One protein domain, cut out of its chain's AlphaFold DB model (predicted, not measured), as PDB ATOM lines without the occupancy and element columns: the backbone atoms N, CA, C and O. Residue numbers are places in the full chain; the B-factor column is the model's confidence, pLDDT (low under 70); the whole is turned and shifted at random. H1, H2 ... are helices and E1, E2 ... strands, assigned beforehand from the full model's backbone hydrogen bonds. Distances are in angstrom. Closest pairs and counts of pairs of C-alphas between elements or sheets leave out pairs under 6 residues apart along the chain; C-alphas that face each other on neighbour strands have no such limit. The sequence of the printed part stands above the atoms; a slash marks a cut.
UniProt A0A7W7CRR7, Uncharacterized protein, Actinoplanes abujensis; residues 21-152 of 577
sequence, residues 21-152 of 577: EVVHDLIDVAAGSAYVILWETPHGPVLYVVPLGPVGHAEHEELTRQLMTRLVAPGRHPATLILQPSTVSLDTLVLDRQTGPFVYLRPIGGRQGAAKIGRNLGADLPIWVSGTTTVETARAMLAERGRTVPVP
ATOM      1  N   GLU A  21     -10.764  -4.000   2.304       55.25
ATOM      2  CA  GLU A  21     -11.481  -5.059   3.035       55.25
ATOM      3  C   GLU A  21     -10.860  -6.455   2.880       55.25
ATOM      4  O   GLU A  21     -10.637  -7.121   3.884       55.25
ATOM      5  N   VAL A  22     -10.461  -6.861   1.663       58.22
ATOM      6  CA  VAL A  22      -9.742  -8.138   1.443       58.22
ATOM      7  C   VAL A  22      -8.445  -8.163   2.241       58.22
ATOM      8  O   VAL A  22      -8.060  -9.182   2.799       58.22
ATOM      9  N   VAL A  23      -7.772  -7.016   2.320       58.44
ATOM     10  CA  VAL A  23      -6.516  -6.871   3.051       58.44
ATOM     11  C   VAL A  23      -6.753  -6.998   4.556       58.44
ATOM     12  O   VAL A  23      -5.963  -7.659   5.211       58.44
ATOM     13  N   HIS A  24      -7.839  -6.437   5.096       60.72
ATOM     14  CA  HIS A  24      -8.210  -6.596   6.508       60.72
ATOM     15  C   HIS A  24      -8.578  -8.044   6.863       60.72
ATOM     16  O   HIS A  24      -8.012  -8.591   7.806       60.72
ATOM     17  N   ASP A  25      -9.422  -8.698   6.061       60.59
ATOM     18  CA  ASP A  25      -9.818 -10.095   6.288       60.59
ATOM     19  C   ASP A  25      -8.614 -11.057   6.186       60.59
ATOM     20  O   ASP A  25      -8.505 -12.022   6.944       60.59
ATOM     21  N   LEU A  26      -7.667 -10.775   5.280       63.91
ATOM     22  CA  LEU A  26      -6.387 -11.486   5.192       63.91
ATOM     23  C   LEU A  26      -5.481 -11.198   6.392       63.91
ATOM     24  O   LEU A  26      -4.773 -12.099   6.845       63.91
ATOM     25  N   ILE A  27      -5.501  -9.958   6.897       60.16
ATOM     26  CA  ILE A  27      -4.702  -9.548   8.048       60.16
ATOM     27  C   ILE A  27      -5.085 -10.313   9.308       60.16
ATOM     28  O   ILE A  27      -4.201 -10.827   9.994       60.16
ATOM     29  N   ASP A  28      -6.381 -10.460   9.547       60.53
ATOM     30  CA  ASP A  28      -6.899 -11.074  10.765       60.53
ATOM     31  C   ASP A  28      -6.760 -12.606  10.779       60.53
ATOM     32  O   ASP A  28      -6.656 -13.203  11.848       60.53
ATOM     33  N   VAL A  29      -6.746 -13.267   9.613       60.50
ATOM     34  CA  VAL A  29      -6.630 -14.738   9.516       60.50
ATOM     35  C   VAL A  29      -5.174 -15.210   9.489       60.50
ATOM     36  O   VAL A  29      -4.853 -16.249  10.059       60.50
ATOM     37  N   ALA A  30      -4.284 -14.463   8.830       61.09
ATOM     38  CA  ALA A  30      -2.888 -14.868   8.648       61.09
ATOM     39  C   ALA A  30      -1.951 -14.419   9.785       61.09
ATOM     40  O   ALA A  30      -0.765 -14.750   9.749       61.09
ATOM     41  N   ALA A  31      -2.449 -13.645  10.761       62.16
ATOM     42  CA  ALA A  31      -1.662 -12.990  11.806       62.16
ATOM     43  C   ALA A  31      -0.713 -13.956  12.546       62.16
ATOM     44  O   ALA A  31      -1.090 -14.637  13.495       62.16
ATOM     45  N   GLY A  32       0.549 -13.992  12.105       62.91
ATOM     46  CA  GLY A  32       1.632 -14.766  12.718       62.91
ATOM     47  C   GLY A  32       1.714 -16.248  12.331       62.91
ATOM     48  O   GLY A  32       2.691 -16.888  12.703       62.91
ATOM     49  N   SER A  33       0.755 -16.788  11.573       69.81
ATOM     50  CA  SER A  33       0.672 -18.226  11.253       69.81
ATOM     51  C   SER A  33       1.002 -18.560   9.797       69.81
ATOM     52  O   SER A  33       1.423 -19.680   9.497       69.81
ATOM     53  N   ALA A  34       0.843 -17.606   8.875       74.00
ATOM     54  CA  ALA A  34       1.091 -17.832   7.459       74.00
ATOM     55  C   ALA A  34       1.503 -16.572   6.695       74.00
ATOM     56  O   ALA A  34       1.202 -15.435   7.054       74.00
ATOM     57  N   TYR A  35       2.178 -16.809   5.581       75.75
ATOM     58  CA  TYR A  35       2.513 -15.842   4.560       75.75
ATOM     59  C   TYR A  35       1.507 -15.941   3.407       75.75
ATOM     60  O   TYR A  35       1.327 -17.019   2.842       75.75
ATOM     61  N   VAL A  36       0.859 -14.824   3.050       77.81
ATOM     62  CA  VAL A  36      -0.164 -14.783   1.992       77.81
ATOM     63  C   VAL A  36       0.184 -13.750   0.923       77.81
ATOM     64  O   VAL A  36       0.283 -12.564   1.219       77.81
ATOM     65  N   ILE A  37       0.318 -14.180  -0.334       76.31
ATOM     66  CA  ILE A  37       0.451 -13.286  -1.492       76.31
ATOM     67  C   ILE A  37      -0.902 -13.155  -2.190       76.31
ATOM     68  O   ILE A  37      -1.484 -14.163  -2.575       76.31
ATOM     69  N   LEU A  38      -1.364 -11.924  -2.418       77.50
ATOM     70  CA  LEU A  38      -2.525 -11.633  -3.266       77.50
ATOM     71  C   LEU A  38      -2.076 -11.197  -4.666       77.50
ATOM     72  O   LEU A  38      -1.553 -10.095  -4.834       77.50
ATOM     73  N   TRP A  39      -2.349 -12.013  -5.678       74.12
ATOM     74  CA  TRP A  39      -2.229 -11.627  -7.081       74.12
ATOM     75  C   TRP A  39      -3.581 -11.213  -7.651       74.12
ATOM     76  O   TRP A  39      -4.534 -11.981  -7.621       74.12
ATOM     77  N   GLU A  40      -3.642 -10.013  -8.219       72.25
ATOM     78  CA  GLU A  40      -4.811  -9.541  -8.958       72.25
ATOM     79  C   GLU A  40      -4.681 -10.002 -10.412       72.25
ATOM     80  O   GLU A  40      -3.706  -9.666 -11.089       72.25
ATOM     81  N   THR A  41      -5.637 -10.792 -10.897       68.94
ATOM     82  CA  THR A  41      -5.644 -11.279 -12.283       68.94
ATOM     83  C   THR A  41      -6.886 -10.785 -13.022       68.94
ATOM     84  O   THR A  41      -7.883 -10.452 -12.376       68.94
ATOM     85  N   PRO A  42      -6.894 -10.796 -14.370       64.25
ATOM     86  CA  PRO A  42      -8.099 -10.497 -15.150       64.25
ATOM     87  C   PRO A  42      -9.304 -11.395 -14.821       64.25
ATOM     88  O   PRO A  42     -10.431 -11.055 -15.166       64.25
ATOM     89  N   HIS A  43      -9.076 -12.537 -14.164       67.94
ATOM     90  CA  HIS A  43     -10.096 -13.526 -13.815       67.94
ATOM     91  C   HIS A  43     -10.457 -13.528 -12.320       67.94
ATOM     92  O   HIS A  43     -11.224 -14.382 -11.884       67.94
ATOM     93  N   GLY A  44      -9.923 -12.581 -11.541       70.94
ATOM     94  CA  GLY A  44     -10.150 -12.463 -10.101       70.94
ATOM     95  C   GLY A  44      -8.875 -12.600  -9.258       70.94
ATOM     96  O   GLY A  44      -7.780 -12.808  -9.795       70.94
ATOM     97  N   PRO A  45      -8.997 -12.453  -7.930       75.44
ATOM     98  CA  PRO A  45      -7.870 -12.539  -7.014       75.44
ATOM     99  C   PRO A  45      -7.369 -13.981  -6.855       75.44
ATOM    100  O   PRO A  45      -8.141 -14.938  -6.798       75.44
ATOM    101  N   VAL A  46      -6.055 -14.136  -6.731       77.75
ATOM    102  CA  VAL A  46      -5.389 -15.405  -6.436       77.75
ATOM    103  C   VAL A  46      -4.580 -15.243  -5.159       77.75
ATOM    104  O   VAL A  46      -3.697 -14.393  -5.081       77.75
ATOM    105  N   LEU A  47      -4.879 -16.060  -4.156       82.44
ATOM    106  CA  LEU A  47      -4.220 -16.056  -2.858       82.44
ATOM    107  C   LEU A  47      -3.227 -17.200  -2.792       82.44
ATOM    108  O   LEU A  47      -3.614 -18.349  -2.940       82.44
ATOM    109  N   TYR A  48      -1.963 -16.912  -2.537       82.50
ATOM    110  CA  TYR A  48      -0.937 -17.925  -2.350       82.50
ATOM    111  C   TYR A  48      -0.512 -17.972  -0.895       82.50
ATOM    112  O   TYR A  48       0.020 -16.990  -0.388       82.50
ATOM    113  N   VAL A  49      -0.782 -19.093  -0.231       83.56
ATOM    114  CA  VAL A  49      -0.749 -19.226   1.230       83.56
ATOM    115  C   VAL A  49       0.330 -20.219   1.633       83.56
ATOM    116  O   VAL A  49       0.315 -21.354   1.172       83.56
ATOM    117  N   VAL A  50       1.253 -19.805   2.501       80.69
ATOM    118  CA  VAL A  50       2.362 -20.633   2.998       80.69
ATOM    119  C   VAL A  50       2.406 -20.575   4.518       80.69
ATOM    120  O   VAL A  50       2.511 -19.479   5.058       80.69
ATOM    121  N   PRO A  51       2.366 -21.705   5.230       77.38
ATOM    122  CA  PRO A  51       2.406 -21.712   6.683       77.38
ATOM    123  C   PRO A  51       3.813 -21.347   7.164       77.38
ATOM    124  O   PRO A  51       4.812 -21.764   6.572       77.38
ATOM    125  N   LEU A  52       3.893 -20.562   8.235       71.12
ATOM    126  CA  LEU A  52       5.149 -20.194   8.881       71.12
ATOM    127  C   LEU A  52       5.447 -21.236   9.971       71.12
ATOM    128  O   LEU A  52       4.789 -21.255  11.005       71.12
ATOM    129  N   GLY A  53       6.420 -22.116   9.722       65.25
ATOM    130  CA  GLY A  53       6.794 -23.222  10.616       65.25
ATOM    131  C   GLY A  53       6.259 -24.614  10.224       65.25
ATOM    132  O   GLY A  53       5.561 -24.761   9.214       65.25
ATOM    133  N   PRO A  54       6.625 -25.663  10.990       60.06
ATOM    134  CA  PRO A  54       6.144 -27.030  10.801       60.06
ATOM    135  C   PRO A  54       4.707 -27.145  11.315       60.06
ATOM    136  O   PRO A  54       4.455 -27.612  12.418       60.06
ATOM    137  N   VAL A  55       3.762 -26.663  10.518       58.56
ATOM    138  CA  VAL A  55       2.331 -26.772  10.805       58.56
ATOM    139  C   VAL A  55       1.865 -28.148  10.332       58.56
ATOM    140  O   VAL A  55       2.184 -28.557   9.208       58.56
ATOM    141  N   GLY A  56       1.150 -28.889  11.181       57.53
ATOM    142  CA  GLY A  56       0.608 -30.193  10.799       57.53
ATOM    143  C   GLY A  56      -0.295 -30.064   9.566       57.53
ATOM    144  O   GLY A  56      -0.919 -29.024   9.355       57.53
ATOM    145  N   HIS A  57      -0.394 -31.109   8.735       59.78
ATOM    146  CA  HIS A  57      -1.228 -31.057   7.523       59.78
ATOM    147  C   HIS A  57      -2.670 -30.618   7.837       59.78
ATOM    148  O   HIS A  57      -3.201 -29.745   7.158       59.78
ATOM    149  N   ALA A  58      -3.238 -31.131   8.935       60.88
ATOM    150  CA  ALA A  58      -4.572 -30.782   9.419       60.88
ATOM    151  C   ALA A  58      -4.713 -29.301   9.824       60.88
ATOM    152  O   ALA A  58      -5.702 -28.660   9.487       60.88
ATOM    153  N   GLU A  59      -3.715 -28.728  10.498       66.88
ATOM    154  CA  GLU A  59      -3.717 -27.316  10.907       66.88
ATOM    155  C   GLU A  59      -3.603 -26.376   9.693       66.88
ATOM    156  O   GLU A  59      -4.236 -25.321   9.638       66.88
ATOM    157  N   HIS A  60      -2.841 -26.781   8.675       68.94
ATOM    158  CA  HIS A  60      -2.713 -26.032   7.427       68.94
ATOM    159  C   HIS A  60      -3.985 -26.128   6.560       68.94
ATOM    160  O   HIS A  60      -4.396 -25.140   5.940       68.94
ATOM    161  N   GLU A  61      -4.643 -27.289   6.526       69.75
ATOM    162  CA  GLU A  61      -5.960 -27.434   5.895       69.75
ATOM    163  C   GLU A  61      -7.024 -26.595   6.605       69.75
ATOM    164  O   GLU A  61      -7.806 -25.915   5.940       69.75
ATOM    165  N   GLU A  62      -7.005 -26.565   7.936       74.44
ATOM    166  CA  GLU A  62      -7.909 -25.757   8.749       74.44
ATOM    167  C   GLU A  62      -7.728 -24.255   8.483       74.44
ATOM    168  O   GLU A  62      -8.706 -23.553   8.219       74.44
ATOM    169  N   LEU A  63      -6.484 -23.763   8.428       74.81
ATOM    170  CA  LEU A  63      -6.185 -22.387   8.019       74.81
ATOM    171  C   LEU A  63      -6.744 -22.076   6.620       74.81
ATOM    172  O   LEU A  63      -7.377 -21.041   6.394       74.81
ATOM    173  N   THR A  64      -6.537 -22.988   5.669       74.12
ATOM    174  CA  THR A  64      -7.016 -22.833   4.288       74.12
ATOM    175  C   THR A  64      -8.548 -22.804   4.234       74.12
ATOM    176  O   THR A  64      -9.136 -21.985   3.522       74.12
ATOM    177  N   ARG A  65      -9.215 -23.646   5.032       76.19
ATOM    178  CA  ARG A  65     -10.675 -23.696   5.179       76.19
ATOM    179  C   ARG A  65     -11.232 -22.414   5.793       76.19
ATOM    180  O   ARG A  65     -12.257 -21.915   5.326       76.19
ATOM    181  N   GLN A  66     -10.563 -21.849   6.795       76.38
ATOM    182  CA  GLN A  66     -10.941 -20.565   7.388       76.38
ATOM    183  C   GLN A  66     -10.828 -19.418   6.374       76.38
ATOM    184  O   GLN A  66     -11.765 -18.625   6.253       76.38
ATOM    185  N   LEU A  67      -9.747 -19.377   5.583       72.25
ATOM    186  CA  LEU A  67      -9.585 -18.410   4.490       72.25
ATOM    187  C   LEU A  67     -10.698 -18.551   3.441       72.25
ATOM    188  O   LEU A  67     -11.319 -17.554   3.071       72.25
ATOM    189  N   MET A  68     -11.018 -19.777   3.013       72.62
ATOM    190  CA  MET A  68     -12.144 -20.029   2.104       72.62
ATOM    191  C   MET A  68     -13.482 -19.564   2.689       72.62
ATOM    192  O   MET A  68     -14.283 -18.933   2.000       72.62
ATOM    193  N   THR A  69     -13.730 -19.851   3.965       72.25
ATOM    194  CA  THR A  69     -15.012 -19.552   4.617       72.25
ATOM    195  C   THR A  69     -15.226 -18.048   4.788       72.25
ATOM    196  O   THR A  69     -16.348 -17.568   4.674       72.25
ATOM    197  N   ARG A  70     -14.162 -17.274   5.021       69.69
ATOM    198  CA  ARG A  70     -14.265 -15.817   5.203       69.69
ATOM    199  C   ARG A  70     -14.256 -15.037   3.887       69.69
ATOM    200  O   ARG A  70     -14.979 -14.054   3.766       69.69
ATOM    201  N   LEU A  71     -13.482 -15.485   2.896       65.81
ATOM    202  CA  LEU A  71     -13.275 -14.746   1.642       65.81
ATOM    203  C   LEU A  71     -14.209 -15.200   0.508       65.81
ATOM    204  O   LEU A  71     -14.613 -14.382  -0.321       65.81
ATOM    205  N   VAL A  72     -14.573 -16.488   0.475       64.88
ATOM    206  CA  VAL A  72     -15.346 -17.099  -0.623       64.88
ATOM    207  C   VAL A  72     -16.795 -17.374  -0.212       64.88
ATOM    208  O   VAL A  72     -17.712 -17.000  -0.942       64.88
ATOM    209  N   ALA A  73     -17.026 -17.979   0.960       57.44
ATOM    210  CA  ALA A  73     -18.355 -18.457   1.365       57.44
ATOM    211  C   ALA A  73     -19.462 -17.388   1.546       57.44
ATOM    212  O   ALA A  73     -20.620 -17.743   1.337       57.44
ATOM    213  N   PRO A  74     -19.194 -16.095   1.839       57.50
ATOM    214  CA  PRO A  74     -20.247 -15.079   1.865       57.50
ATOM    215  C   PRO A  74     -20.539 -14.461   0.481       57.50
ATOM    216  O   PRO A  74     -21.202 -13.431   0.409       57.50
ATOM    217  N   GLY A  75     -20.003 -15.011  -0.619       59.00
ATOM    218  CA  GLY A  75     -20.183 -14.458  -1.971       59.00
ATOM    219  C   GLY A  75     -19.416 -13.154  -2.232       59.00
ATOM    220  O   GLY A  75     -19.623 -12.520  -3.262       59.00
ATOM    221  N   ARG A  76     -18.514 -12.757  -1.321       62.12
ATOM    222  CA  ARG A  76     -17.706 -11.529  -1.431       62.12
ATOM    223  C   ARG A  76     -16.735 -11.584  -2.610       62.12
ATOM    224  O   ARG A  76     -16.642 -10.627  -3.371       62.12
ATOM    225  N   HIS A  77     -16.047 -12.716  -2.788       66.00
ATOM    226  CA  HIS A  77     -15.112 -12.934  -3.895       66.00
ATOM    227  C   HIS A  77     -15.224 -14.364  -4.458       66.00
ATOM    228  O   HIS A  77     -14.315 -15.180  -4.271       66.00
ATOM    229  N   PRO A  78     -16.320 -14.696  -5.166       63.56
ATOM    230  CA  PRO A  78     -16.627 -16.064  -5.599       63.56
ATOM    231  C   PRO A  78     -15.641 -16.622  -6.640       63.56
ATOM    232  O   PRO A  78     -15.556 -17.833  -6.814       63.56
ATOM    233  N   ALA A  79     -14.877 -15.752  -7.307       67.38
ATOM    234  CA  ALA A  79     -13.847 -16.123  -8.279       67.38
ATOM    235  C   ALA A  79     -12.440 -16.298  -7.666       67.38
ATOM    236  O   ALA A  79     -11.478 -16.507  -8.401       67.38
ATOM    237  N   THR A  80     -12.290 -16.187  -6.338       73.06
ATOM    238  CA  THR A  80     -10.970 -16.286  -5.692       73.06
ATOM    239  C   THR A  80     -10.405 -17.696  -5.797       73.06
ATOM    240  O   THR A  80     -11.053 -18.660  -5.387       73.06
ATOM    241  N   LEU A  81      -9.161 -17.811  -6.261       77.31
ATOM    242  CA  LEU A  81      -8.407 -19.065  -6.220       77.31
ATOM    243  C   LEU A  81      -7.413 -19.045  -5.066       77.31
ATOM    244  O   LEU A  81      -6.670 -18.078  -4.910       77.31
ATOM    245  N   ILE A  82      -7.355 -20.128  -4.293       82.31
ATOM    246  CA  ILE A  82      -6.335 -20.299  -3.255       82.31
ATOM    247  C   ILE A  82      -5.312 -21.325  -3.736       82.31
ATOM    248  O   ILE A  82      -5.652 -22.456  -4.090       82.31
ATOM    249  N   LEU A  83      -4.056 -20.899  -3.763       82.81
ATOM    250  CA  LEU A  83      -2.880 -21.677  -4.092       82.81
ATOM    251  C   LEU A  83      -2.115 -21.996  -2.817       82.81
ATOM    252  O   LEU A  83      -1.687 -21.107  -2.086       82.81
ATOM    253  N   GLN A  84      -1.892 -23.277  -2.591       83.56
ATOM    254  CA  GLN A  84      -1.102 -23.770  -1.476       83.56
ATOM    255  C   GLN A  84       0.124 -24.479  -2.060       83.56
ATOM    256  O   GLN A  84      -0.040 -25.475  -2.771       83.56
ATOM    257  N   PRO A  85       1.357 -24.001  -1.841       75.06
ATOM    258  CA  PRO A  85       2.523 -24.723  -2.313       75.06
ATOM    259  C   PRO A  85       2.697 -26.023  -1.538       75.06
ATOM    260  O   PRO A  85       2.578 -26.066  -0.316       75.06
ATOM    261  N   SER A  86       3.056 -27.081  -2.260       72.06
ATOM    262  CA  SER A  86       3.733 -28.212  -1.639       72.06
ATOM    263  C   SER A  86       5.112 -27.717  -1.218       72.06
ATOM    264  O   SER A  86       5.885 -27.270  -2.068       72.06
ATOM    265  N   THR A  87       5.442 -27.793   0.070       73.06
ATOM    266  CA  THR A  87       6.842 -27.678   0.483       73.06
ATOM    267  C   THR A  87       7.625 -28.805  -0.172       73.06
ATOM    268  O   THR A  87       7.167 -29.951  -0.225       73.06
ATOM    269  N   VAL A  88       8.786 -28.473  -0.722       71.19
ATOM    270  CA  VAL A  88       9.662 -29.441  -1.368       71.19
ATOM    271  C   VAL A  88      10.611 -29.981  -0.307       71.19
ATOM    272  O   VAL A  88      11.449 -29.249   0.217       71.19
ATOM    273  N   SER A  89      10.470 -31.261   0.026       73.44
ATOM    274  CA  SER A  89      11.461 -31.953   0.848       73.44
ATOM    275  C   SER A  89      12.635 -32.369  -0.034       73.44
ATOM    276  O   SER A  89      12.438 -33.069  -1.032       73.44
ATOM    277  N   LEU A  90      13.852 -31.945   0.325       71.69
ATOM    278  CA  LEU A  90      15.066 -32.362  -0.388       71.69
ATOM    279  C   LEU A  90      15.261 -33.882  -0.316       71.69
ATOM    280  O   LEU A  90      15.683 -34.479  -1.305       71.69
ATOM    281  N   ASP A  91      14.853 -34.505   0.792       65.12
ATOM    282  CA  ASP A  91      14.932 -35.953   1.002       65.12
ATOM    283  C   ASP A  91      14.039 -36.710  -0.001       65.12
ATOM    284  O   ASP A  91      14.417 -37.744  -0.552       65.12
ATOM    285  N   THR A  92      12.862 -36.158  -0.318       63.72
ATOM    286  CA  THR A  92      11.891 -36.781  -1.235       63.72
ATOM    287  C   THR A  92      12.274 -36.618  -2.712       63.72
ATOM    288  O   THR A  92      11.999 -37.512  -3.508       63.72
ATOM    289  N   LEU A  93      12.980 -35.541  -3.086       62.16
ATOM    290  CA  LEU A  93      13.474 -35.321  -4.461       62.16
ATOM    291  C   LEU A  93      14.561 -36.320  -4.895       62.16
ATOM    292  O   LEU A  93      14.865 -36.463  -6.087       62.16
ATOM    293  N   VAL A  94      15.208 -36.987  -3.938       57.62
ATOM    294  CA  VAL A  94      16.175 -38.045  -4.245       57.62
ATOM    295  C   VAL A  94      15.450 -39.321  -4.678       57.62
ATOM    296  O   VAL A  94      15.893 -39.959  -5.641       57.62
ATOM    297  N   LEU A  95      14.339 -39.636  -4.001       53.41
ATOM    298  CA  LEU A  95      13.548 -40.861  -4.153       53.41
ATOM    299  C   LEU A  95      12.557 -40.803  -5.323       53.41
ATOM    300  O   LEU A  95      12.357 -41.814  -5.991       53.41
ATOM    301  N   ASP A  96      11.984 -39.634  -5.613       53.06
ATOM    302  CA  ASP A  96      11.039 -39.450  -6.715       53.06
ATOM    303  C   ASP A  96      11.660 -38.596  -7.833       53.06
ATOM    304  O   ASP A  96      11.885 -37.395  -7.691       53.06
ATOM    305  N   ARG A  97      11.970 -39.235  -8.969       51.97
ATOM    306  CA  ARG A  97      12.570 -38.578 -10.145       51.97
ATOM    307  C   ARG A  97      11.559 -37.777 -10.975       51.97
ATOM    308  O   ARG A  97      11.980 -37.104 -11.914       51.97
ATOM    309  N   GLN A  98      10.257 -37.887 -10.705       49.09
ATOM    310  CA  GLN A  98       9.214 -37.412 -11.624       49.09
ATOM    311  C   GLN A  98       8.432 -36.196 -11.123       49.09
ATOM    312  O   GLN A  98       7.738 -35.550 -11.911       49.09
ATOM    313  N   THR A  99       8.552 -35.825  -9.851       56.72
ATOM    314  CA  THR A  99       7.737 -34.758  -9.271       56.72
ATOM    315  C   THR A  99       8.538 -33.462  -9.093       56.72
ATOM    316  O   THR A  99       9.246 -33.254  -8.115       56.72
ATOM    317  N   GLY A 100       8.411 -32.539 -10.057       62.81
ATOM    318  CA  GLY A 100       8.835 -31.139  -9.879       62.81
ATOM    319  C   GLY A 100       8.034 -30.424  -8.774       62.81
ATOM    320  O   GLY A 100       7.209 -31.040  -8.111       62.81
ATOM    321  N   PRO A 101       8.209 -29.118  -8.533       74.56
ATOM    322  CA  PRO A 101       7.395 -28.420  -7.540       74.56
ATOM    323  C   PRO A 101       5.928 -28.288  -7.983       74.56
ATOM    324  O   PRO A 101       5.627 -28.001  -9.147       74.56
ATOM    325  N   PHE A 102       5.003 -28.447  -7.033       78.69
ATOM    326  CA  PHE A 102       3.557 -28.370  -7.267       78.69
ATOM    327  C   PHE A 102       2.874 -27.389  -6.320       78.69
ATOM    328  O   PHE A 102       3.338 -27.136  -5.209       78.69
ATOM    329  N   VAL A 103       1.715 -26.910  -6.757       76.81
ATOM    330  CA  VAL A 103       0.756 -26.158  -5.954       76.81
ATOM    331  C   VAL A 103      -0.586 -26.890  -5.950       76.81
ATOM    332  O   VAL A 103      -0.994 -27.474  -6.958       76.81
ATOM    333  N   TYR A 104      -1.270 -26.874  -4.816       77.38
ATOM    334  CA  TYR A 104      -2.654 -27.307  -4.683       77.38
ATOM    335  C   TYR A 104      -3.579 -26.132  -4.992       77.38
ATOM    336  O   TYR A 104      -3.359 -25.023  -4.507       77.38
ATOM    337  N   LEU A 105      -4.603 -26.386  -5.811       73.88
ATOM    338  CA  LEU A 105      -5.623 -25.409  -6.174       73.88
ATOM    339  C   LEU A 105      -6.913 -25.695  -5.407       73.88
ATOM    340  O   LEU A 105      -7.502 -26.772  -5.541       73.88
ATOM    341  N   ARG A 106      -7.397 -24.704  -4.661       74.81
ATOM    342  CA  ARG A 106      -8.716 -24.709  -4.015       74.81
ATOM    343  C   ARG A 106      -9.593 -23.595  -4.616       74.81
ATOM    344  O   ARG A 106      -9.055 -22.537  -4.948       74.81
ATOM    345  N   PRO A 107     -10.915 -23.813  -4.784       58.84
ATOM    346  CA  PRO A 107     -11.708 -24.978  -4.352       58.84
ATOM    347  C   PRO A 107     -11.690 -26.177  -5.322       58.84
ATOM    348  O   PRO A 107     -12.249 -27.218  -5.007       58.84
ATOM    349  N   ILE A 108     -11.033 -26.050  -6.481       59.25
ATOM    350  CA  ILE A 108     -11.110 -26.996  -7.616       59.25
ATOM    351  C   ILE A 108     -10.582 -28.413  -7.277       59.25
ATOM    352  O   ILE A 108     -10.954 -29.376  -7.936       59.25
ATOM    353  N   GLY A 109      -9.753 -28.569  -6.235       58.00
ATOM    354  CA  GLY A 109      -9.431 -29.878  -5.654       58.00
ATOM    355  C   GLY A 109      -8.336 -30.664  -6.379       58.00
ATOM    356  O   GLY A 109      -8.414 -31.886  -6.449       58.00
ATOM    357  N   GLY A 110      -7.302 -29.998  -6.906       72.56
ATOM    358  CA  GLY A 110      -6.245 -30.673  -7.675       72.56
ATOM    359  C   GLY A 110      -4.830 -30.146  -7.432       72.56
ATOM    360  O   GLY A 110      -4.629 -28.963  -7.155       72.56
ATOM    361  N   ARG A 111      -3.839 -31.033  -7.582       78.62
ATOM    362  CA  ARG A 111      -2.401 -30.713  -7.591       78.62
ATOM    363  C   ARG A 111      -1.969 -30.376  -9.021       78.62
ATOM    364  O   ARG A 111      -2.199 -31.169  -9.930       78.62
ATOM    365  N   GLN A 112      -1.331 -29.227  -9.242       81.06
ATOM    366  CA  GLN A 112      -0.762 -28.864 -10.549       81.06
ATOM    367  C   GLN A 112       0.672 -28.354 -10.427       81.06
ATOM    368  O   GLN A 112       1.075 -27.815  -9.399       81.06
ATOM    369  N   GLY A 113       1.465 -28.551 -11.482       83.62
ATOM    370  CA  GLY A 113       2.861 -28.117 -11.503       83.62
ATOM    371  C   GLY A 113       2.971 -26.595 -11.402       83.62
ATOM    372  O   GLY A 113       2.308 -25.875 -12.155       83.62
ATOM    373  N   ALA A 114       3.840 -26.109 -10.514       82.69
ATOM    374  CA  ALA A 114       4.019 -24.678 -10.257       82.69
ATOM    375  C   ALA A 114       4.359 -23.901 -11.540       82.69
ATOM    376  O   ALA A 114       3.804 -22.838 -11.792       82.69
ATOM    377  N   ALA A 115       5.175 -24.492 -12.415       83.88
ATOM    378  CA  ALA A 115       5.534 -23.920 -13.710       83.88
ATOM    379  C   ALA A 115       4.323 -23.643 -14.621       83.88
ATOM    380  O   ALA A 115       4.269 -22.619 -15.298       83.88
ATOM    381  N   LYS A 116       3.337 -24.551 -14.649       84.44
ATOM    382  CA  LYS A 116       2.119 -24.390 -15.457       84.44
ATOM    383  C   LYS A 116       1.253 -23.266 -14.895       84.44
ATOM    384  O   LYS A 116       0.796 -22.415 -15.650       84.44
ATOM    385  N   ILE A 117       1.064 -23.251 -13.577       83.19
ATOM    386  CA  ILE A 117       0.246 -22.236 -12.910       83.19
ATOM    387  C   ILE A 117       0.891 -20.854 -13.024       83.19
ATOM    388  O   ILE A 117       0.223 -19.920 -13.448       83.19
ATOM    389  N   GLY A 118       2.190 -20.724 -12.753       80.75
ATOM    390  CA  GLY A 118       2.892 -19.448 -12.879       80.75
ATOM    391  C   GLY A 118       2.855 -18.870 -14.294       80.75
ATOM    392  O   GLY A 118       2.597 -17.679 -14.465       80.75
ATOM    393  N   ARG A 119       2.997 -19.713 -15.330       81.94
ATOM    394  CA  ARG A 119       2.797 -19.283 -16.727       81.94
ATOM    395  C   ARG A 119       1.385 -18.760 -16.977       81.94
ATOM    396  O   ARG A 119       1.246 -17.683 -17.546       81.94
ATOM    397  N   ASN A 120       0.361 -19.478 -16.519       80.69
ATOM    398  CA  ASN A 120      -1.036 -19.063 -16.688       80.69
ATOM    399  C   ASN A 120      -1.362 -17.765 -15.933       80.69
ATOM    400  O   ASN A 120      -2.179 -16.977 -16.393       80.69
ATOM    401  N   LEU A 121      -0.707 -17.529 -14.794       76.38
ATOM    402  CA  LEU A 121      -0.846 -16.299 -14.012       76.38
ATOM    403  C   LEU A 121       0.032 -15.149 -14.525       76.38
ATOM    404  O   LEU A 121      -0.070 -14.030 -14.025       76.38
ATOM    405  N   GLY A 122       0.938 -15.410 -15.473       75.88
ATOM    406  CA  GLY A 122       1.942 -14.441 -15.914       75.88
ATOM    407  C   GLY A 122       2.875 -13.992 -14.784       75.88
ATOM    408  O   GLY A 122       3.313 -12.838 -14.768       75.88
ATOM    409  N   ALA A 123       3.152 -14.846 -13.794       75.81
ATOM    410  CA  ALA A 123       3.977 -14.530 -12.629       75.81
ATOM    411  C   ALA A 123       4.823 -15.721 -12.170       75.81
ATOM    412  O   ALA A 123       4.368 -16.859 -12.200       75.81
ATOM    413  N   ASP A 124       6.041 -15.446 -11.694       79.75
ATOM    414  CA  ASP A 124       6.851 -16.479 -11.056       79.75
ATOM    415  C   ASP A 124       6.327 -16.749  -9.643       79.75
ATOM    416  O   ASP A 124       6.302 -15.858  -8.789       79.75
ATOM    417  N   LEU A 125       5.912 -17.990  -9.400       83.06
ATOM    418  CA  LEU A 125       5.495 -18.448  -8.082       83.06
ATOM    419  C   LEU A 125       6.725 -18.696  -7.197       83.06
ATOM    420  O   LEU A 125       7.653 -19.372  -7.647       83.06
ATOM    421  N   PRO A 126       6.760 -18.212  -5.946       85.56
ATOM    422  CA  PRO A 126       7.762 -18.683  -5.001       85.56
ATOM    423  C   PRO A 126       7.526 -20.171  -4.710       85.56
ATOM    424  O   PRO A 126       6.393 -20.646  -4.765       85.56
ATOM    425  N   ILE A 127       8.579 -20.921  -4.408       86.81
ATOM    426  CA  ILE A 127       8.525 -22.311  -3.938       86.81
ATOM    427  C   ILE A 127       9.420 -22.447  -2.715       86.81
ATOM    428  O   ILE A 127      10.505 -21.871  -2.664       86.81
ATOM    429  N   TRP A 128       8.962 -23.218  -1.736       84.06
ATOM    430  CA  TRP A 128       9.607 -23.327  -0.434       84.06
ATOM    431  C   TRP A 128      10.198 -24.713  -0.236       84.06
ATOM    432  O   TRP A 128       9.537 -25.720  -0.503       84.06
ATOM    433  N   VAL A 129      11.430 -24.756   0.262       80.31
ATOM    434  CA  VAL A 129      12.046 -25.987   0.760       80.31
ATOM    435  C   VAL A 129      11.567 -26.213   2.194       80.31
ATOM    436  O   VAL A 129      11.440 -25.253   2.961       80.31
ATOM    437  N   SER A 130      11.283 -27.461   2.571       77.00
ATOM    438  CA  SER A 130      10.924 -27.794   3.956       77.00
ATOM    439  C   SER A 130      11.964 -27.239   4.938       77.00
ATOM    440  O   SER A 130      13.162 -27.341   4.697       77.00
ATOM    441  N   GLY A 131      11.499 -26.611   6.023       74.88
ATOM    442  CA  GLY A 131      12.362 -25.965   7.019       74.88
ATOM    443  C   GLY A 131      12.765 -24.519   6.697       74.88
ATOM    444  O   GLY A 131      13.344 -23.854   7.552       74.88
ATOM    445  N   THR A 132      12.457 -23.989   5.507       80.31
ATOM    446  CA  THR A 132      12.809 -22.599   5.127       80.31
ATOM    447  C   THR A 132      11.659 -21.596   5.275       80.31
ATOM    448  O   THR A 132      11.838 -20.401   5.050       80.31
ATOM    449  N   THR A 133      10.471 -22.056   5.671       80.38
ATOM    450  CA  THR A 133       9.262 -21.234   5.837       80.38
ATOM    451  C   THR A 133       9.279 -20.451   7.156       80.38
ATOM    452  O   THR A 133       8.540 -20.750   8.093       80.38
ATOM    453  N   THR A 134      10.140 -19.434   7.238       77.12
ATOM    454  CA  THR A 134      10.281 -18.548   8.408       77.12
ATOM    455  C   THR A 134       9.854 -17.115   8.104       77.12
ATOM    456  O   THR A 134       9.835 -16.682   6.946       77.12
ATOM    457  N   VAL A 135       9.524 -16.356   9.153       76.25
ATOM    458  CA  VAL A 135       9.133 -14.941   9.043       76.25
ATOM    459  C   VAL A 135      10.268 -14.117   8.428       76.25
ATOM    460  O   VAL A 135      10.035 -13.281   7.555       76.25
ATOM    461  N   GLU A 136      11.504 -14.372   8.846       79.75
ATOM    462  CA  GLU A 136      12.713 -13.700   8.370       79.75
ATOM    463  C   GLU A 136      12.914 -13.931   6.870       79.75
ATOM    464  O   GLU A 136      13.148 -12.985   6.116       79.75
ATOM    465  N   THR A 137      12.752 -15.178   6.427       80.25
ATOM    466  CA  THR A 137      12.908 -15.560   5.020       80.25
ATOM    467  C   THR A 137      11.825 -14.936   4.150       80.25
ATOM    468  O   THR A 137      12.120 -14.403   3.080       80.25
ATOM    469  N   ALA A 138      10.577 -14.925   4.627       78.62
ATOM    470  CA  ALA A 138       9.480 -14.250   3.942       78.62
ATOM    471  C   ALA A 138       9.736 -12.741   3.797       78.62
ATOM    472  O   ALA A 138       9.577 -12.195   2.705       78.62
ATOM    473  N   ARG A 139      10.202 -12.064   4.858       77.25
ATOM    474  CA  ARG A 139      10.559 -10.633   4.806       77.25
ATOM    475  C   ARG A 139      11.689 -10.352   3.813       77.25
ATOM    476  O   ARG A 139      11.583  -9.411   3.030       77.25
ATOM    477  N   ALA A 140      12.742 -11.167   3.819       79.88
ATOM    478  CA  ALA A 140      13.869 -11.009   2.899       79.88
ATOM    479  C   ALA A 140      13.443 -11.197   1.430       79.88
ATOM    480  O   ALA A 140      13.792 -10.387   0.574       79.88
ATOM    481  N   MET A 141      12.615 -12.208   1.146       80.12
ATOM    482  CA  MET A 141      12.080 -12.473  -0.197       80.12
ATOM    483  C   MET A 141      11.187 -11.326  -0.708       80.12
ATOM    484  O   MET A 141      11.152 -11.036  -1.903       80.12
ATOM    485  N   LEU A 142      10.455 -10.653   0.186       70.31
ATOM    486  CA  LEU A 142       9.607  -9.506  -0.155       70.31
ATOM    487  C   LEU A 142      10.396  -8.250  -0.522       70.31
ATOM    488  O   LEU A 142       9.961  -7.506  -1.406       70.31
ATOM    489  N   ALA A 143      11.510  -8.008   0.171       76.75
ATOM    490  CA  ALA A 143      12.378  -6.866  -0.089       76.75
ATOM    491  C   ALA A 143      13.004  -6.951  -1.491       76.75
ATOM    492  O   ALA A 143      13.133  -5.937  -2.173       76.75
ATOM    493  N   GLU A 144      13.308  -8.168  -1.952       74.69
ATOM    494  CA  GLU A 144      13.953  -8.436  -3.239       74.69
ATOM    495  C   GLU A 144      13.167  -9.478  -4.053       74.69
ATOM    496  O   GLU A 144      13.564 -10.633  -4.217       74.69
ATOM    497  N   ARG A 145      12.004  -9.064  -4.571       70.44
ATOM    498  CA  ARG A 145      11.068  -9.957  -5.276       70.44
ATOM    499  C   ARG A 145      11.718 -10.677  -6.463       70.44
ATOM    500  O   ARG A 145      12.351 -10.050  -7.307       70.44
ATOM    501  N   GLY A 146      11.451 -11.980  -6.585       74.81
ATOM    502  CA  GLY A 146      11.947 -12.809  -7.692       74.81
ATOM    503  C   GLY A 146      13.401 -13.267  -7.535       74.81
ATOM    504  O   GLY A 146      13.939 -13.890  -8.452       74.81
ATOM    505  N   ARG A 147      14.025 -12.974  -6.387       82.50
ATOM    506  CA  ARG A 147      15.338 -13.480  -5.991       82.50
ATOM    507  C   ARG A 147      15.186 -14.603  -4.966       82.50
ATOM    508  O   ARG A 147      14.332 -14.547  -4.085       82.50
ATOM    509  N   THR A 148      16.056 -15.599  -5.061       87.00
ATOM    510  CA  THR A 148      16.199 -16.651  -4.053       87.00
ATOM    511  C   THR A 148      17.075 -16.176  -2.897       87.00
ATOM    512  O   THR A 148      18.209 -15.738  -3.112       87.00
ATOM    513  N   VAL A 149      16.562 -16.271  -1.668       87.38
ATOM    514  CA  VAL A 149      17.278 -15.846  -0.457       87.38
ATOM    515  C   VAL A 149      18.161 -16.985   0.067       87.38
ATOM    516  O   VAL A 149      17.644 -18.074   0.317       87.38
ATOM    517  N   PRO A 150      19.475 -16.788   0.275       85.69
ATOM    518  CA  PRO A 150      20.304 -17.793   0.928       85.69
ATOM    519  C   PRO A 150      20.001 -17.841   2.432       85.69
ATOM    520  O   PRO A 150      20.064 -16.814   3.108       85.69
ATOM    521  N   VAL A 151      19.728 -19.030   2.969       83.50
ATOM    522  CA  VAL A 151      19.437 -19.248   4.398       83.50
ATOM    523  C   VAL A 151      20.353 -20.328   4.993       83.50
ATOM    524  O   VAL A 151      20.891 -21.148   4.239       83.50
ATOM    525  N   PRO A 152      20.590 -20.334   6.320       75.38
ATOM    526  CA  PRO A 152      21.234 -21.460   6.995       75.38
ATOM    527  C   PRO A 152      20.506 -22.776   6.708       75.38
ATOM    528  O   PRO A 152      19.307 -22.779   6.428       75.38
TER     529      PRO A 152
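What this domain is: This is residues 21 to 152 of the 577 residues of an uncharacterized protein of Actinoplanes abujensis (UniProt A0A7W7CRR7). A strongly twisted sheet of five strands, E1 to E5, forms the core, with H1 and H2 side by side over one face and H4 and H5, well separated, over the other. H3 lies beyond the sheet in the stretch between E3 and E4, and E7 follows H5 away from the core. The printed part has 132 residues, with five named helices and seven named strands in the order H1 E1 E2 H2 E3 H3 E4 E5 H4 E6 H5 E7; the class is mixed, helices and strands. The mixed sheet has the order E1, E2, E3, E4, E5, and E2 and E3 are its parallel pair. The whole is compact, with a radius of gyration of the C-alphas of 14.6 A and spans of 43 by 30 by 29 A.

Where its parts are: In the sheet, E1 is residues 34 to 41, 21.9 A long from C-alpha 34 at (1.091, -17.832, 7.459), and E2 is residues 44 to 51, 22.9 A. E3 is residues 81 to 85, E4 102 to 106 and E5 110 to 113. H2, residues 57 to 71, is 21.1 A long, and H1, residues 21 to 30, is 14.2 A, beginning at C-alpha 21 at (-11.481, -5.059, 3.035). H3 is residues 90 to 95, H4 114 to 121 and H5 135 to 143. E6, residues 125 to 127, and E7, residues 149 to 151, pair with no named strand; E7 ends at C-alpha 151 at (19.437, -19.248, 4.398).

How they stand to each other: E1 and E2 are a hairpin, with N 37 and O 48 at 2.8 A. E2 and E3 are parallel, with N 83 and O 47 at 2.7 A; E2, H2 and E3 form a strand-helix-strand unit, two parallel neighbour strands with a helix between, its crossover right-handed. E3 and E4 are antiparallel, with N 104 and O 84 at 2.8 A. E4 and E5 are a hairpin, with N 105 and O 110 at 2.9 A. H2 is over E2 and E3 at a height of 8.8 A. H1, over E1 at 10.1 A on the same face, touches H2 at a shallow tilt of 19 degrees, opposite ways; their closest C-alphas are those of Val 29 and Leu 67, 6.9 A apart. On the opposite face H4 is over E3 at 8.2 A and H5 over E1 at 11.0 A. H4 and H5 are apart. H3 is not on the sheet. The closest C-alphas of H5 and E7, those of Met 141 and Val 149, are 6.2 A apart. Every O i to N i+4 pair is within hydrogen-bond range in H1, H2, H4 and H5; H3 has 0 of 2, and 2 of 3 O i to N i+3 pairs.

The domain as a whole: The farthest C-alphas, those of Glu 21 and Leu 95, are 44.3 A apart. The printed part has no cut, and no link is long. Mean pLDDT of the printed part is 71.9; 48 residues are under 70, among them residues 21 to 33 and 91 to 100.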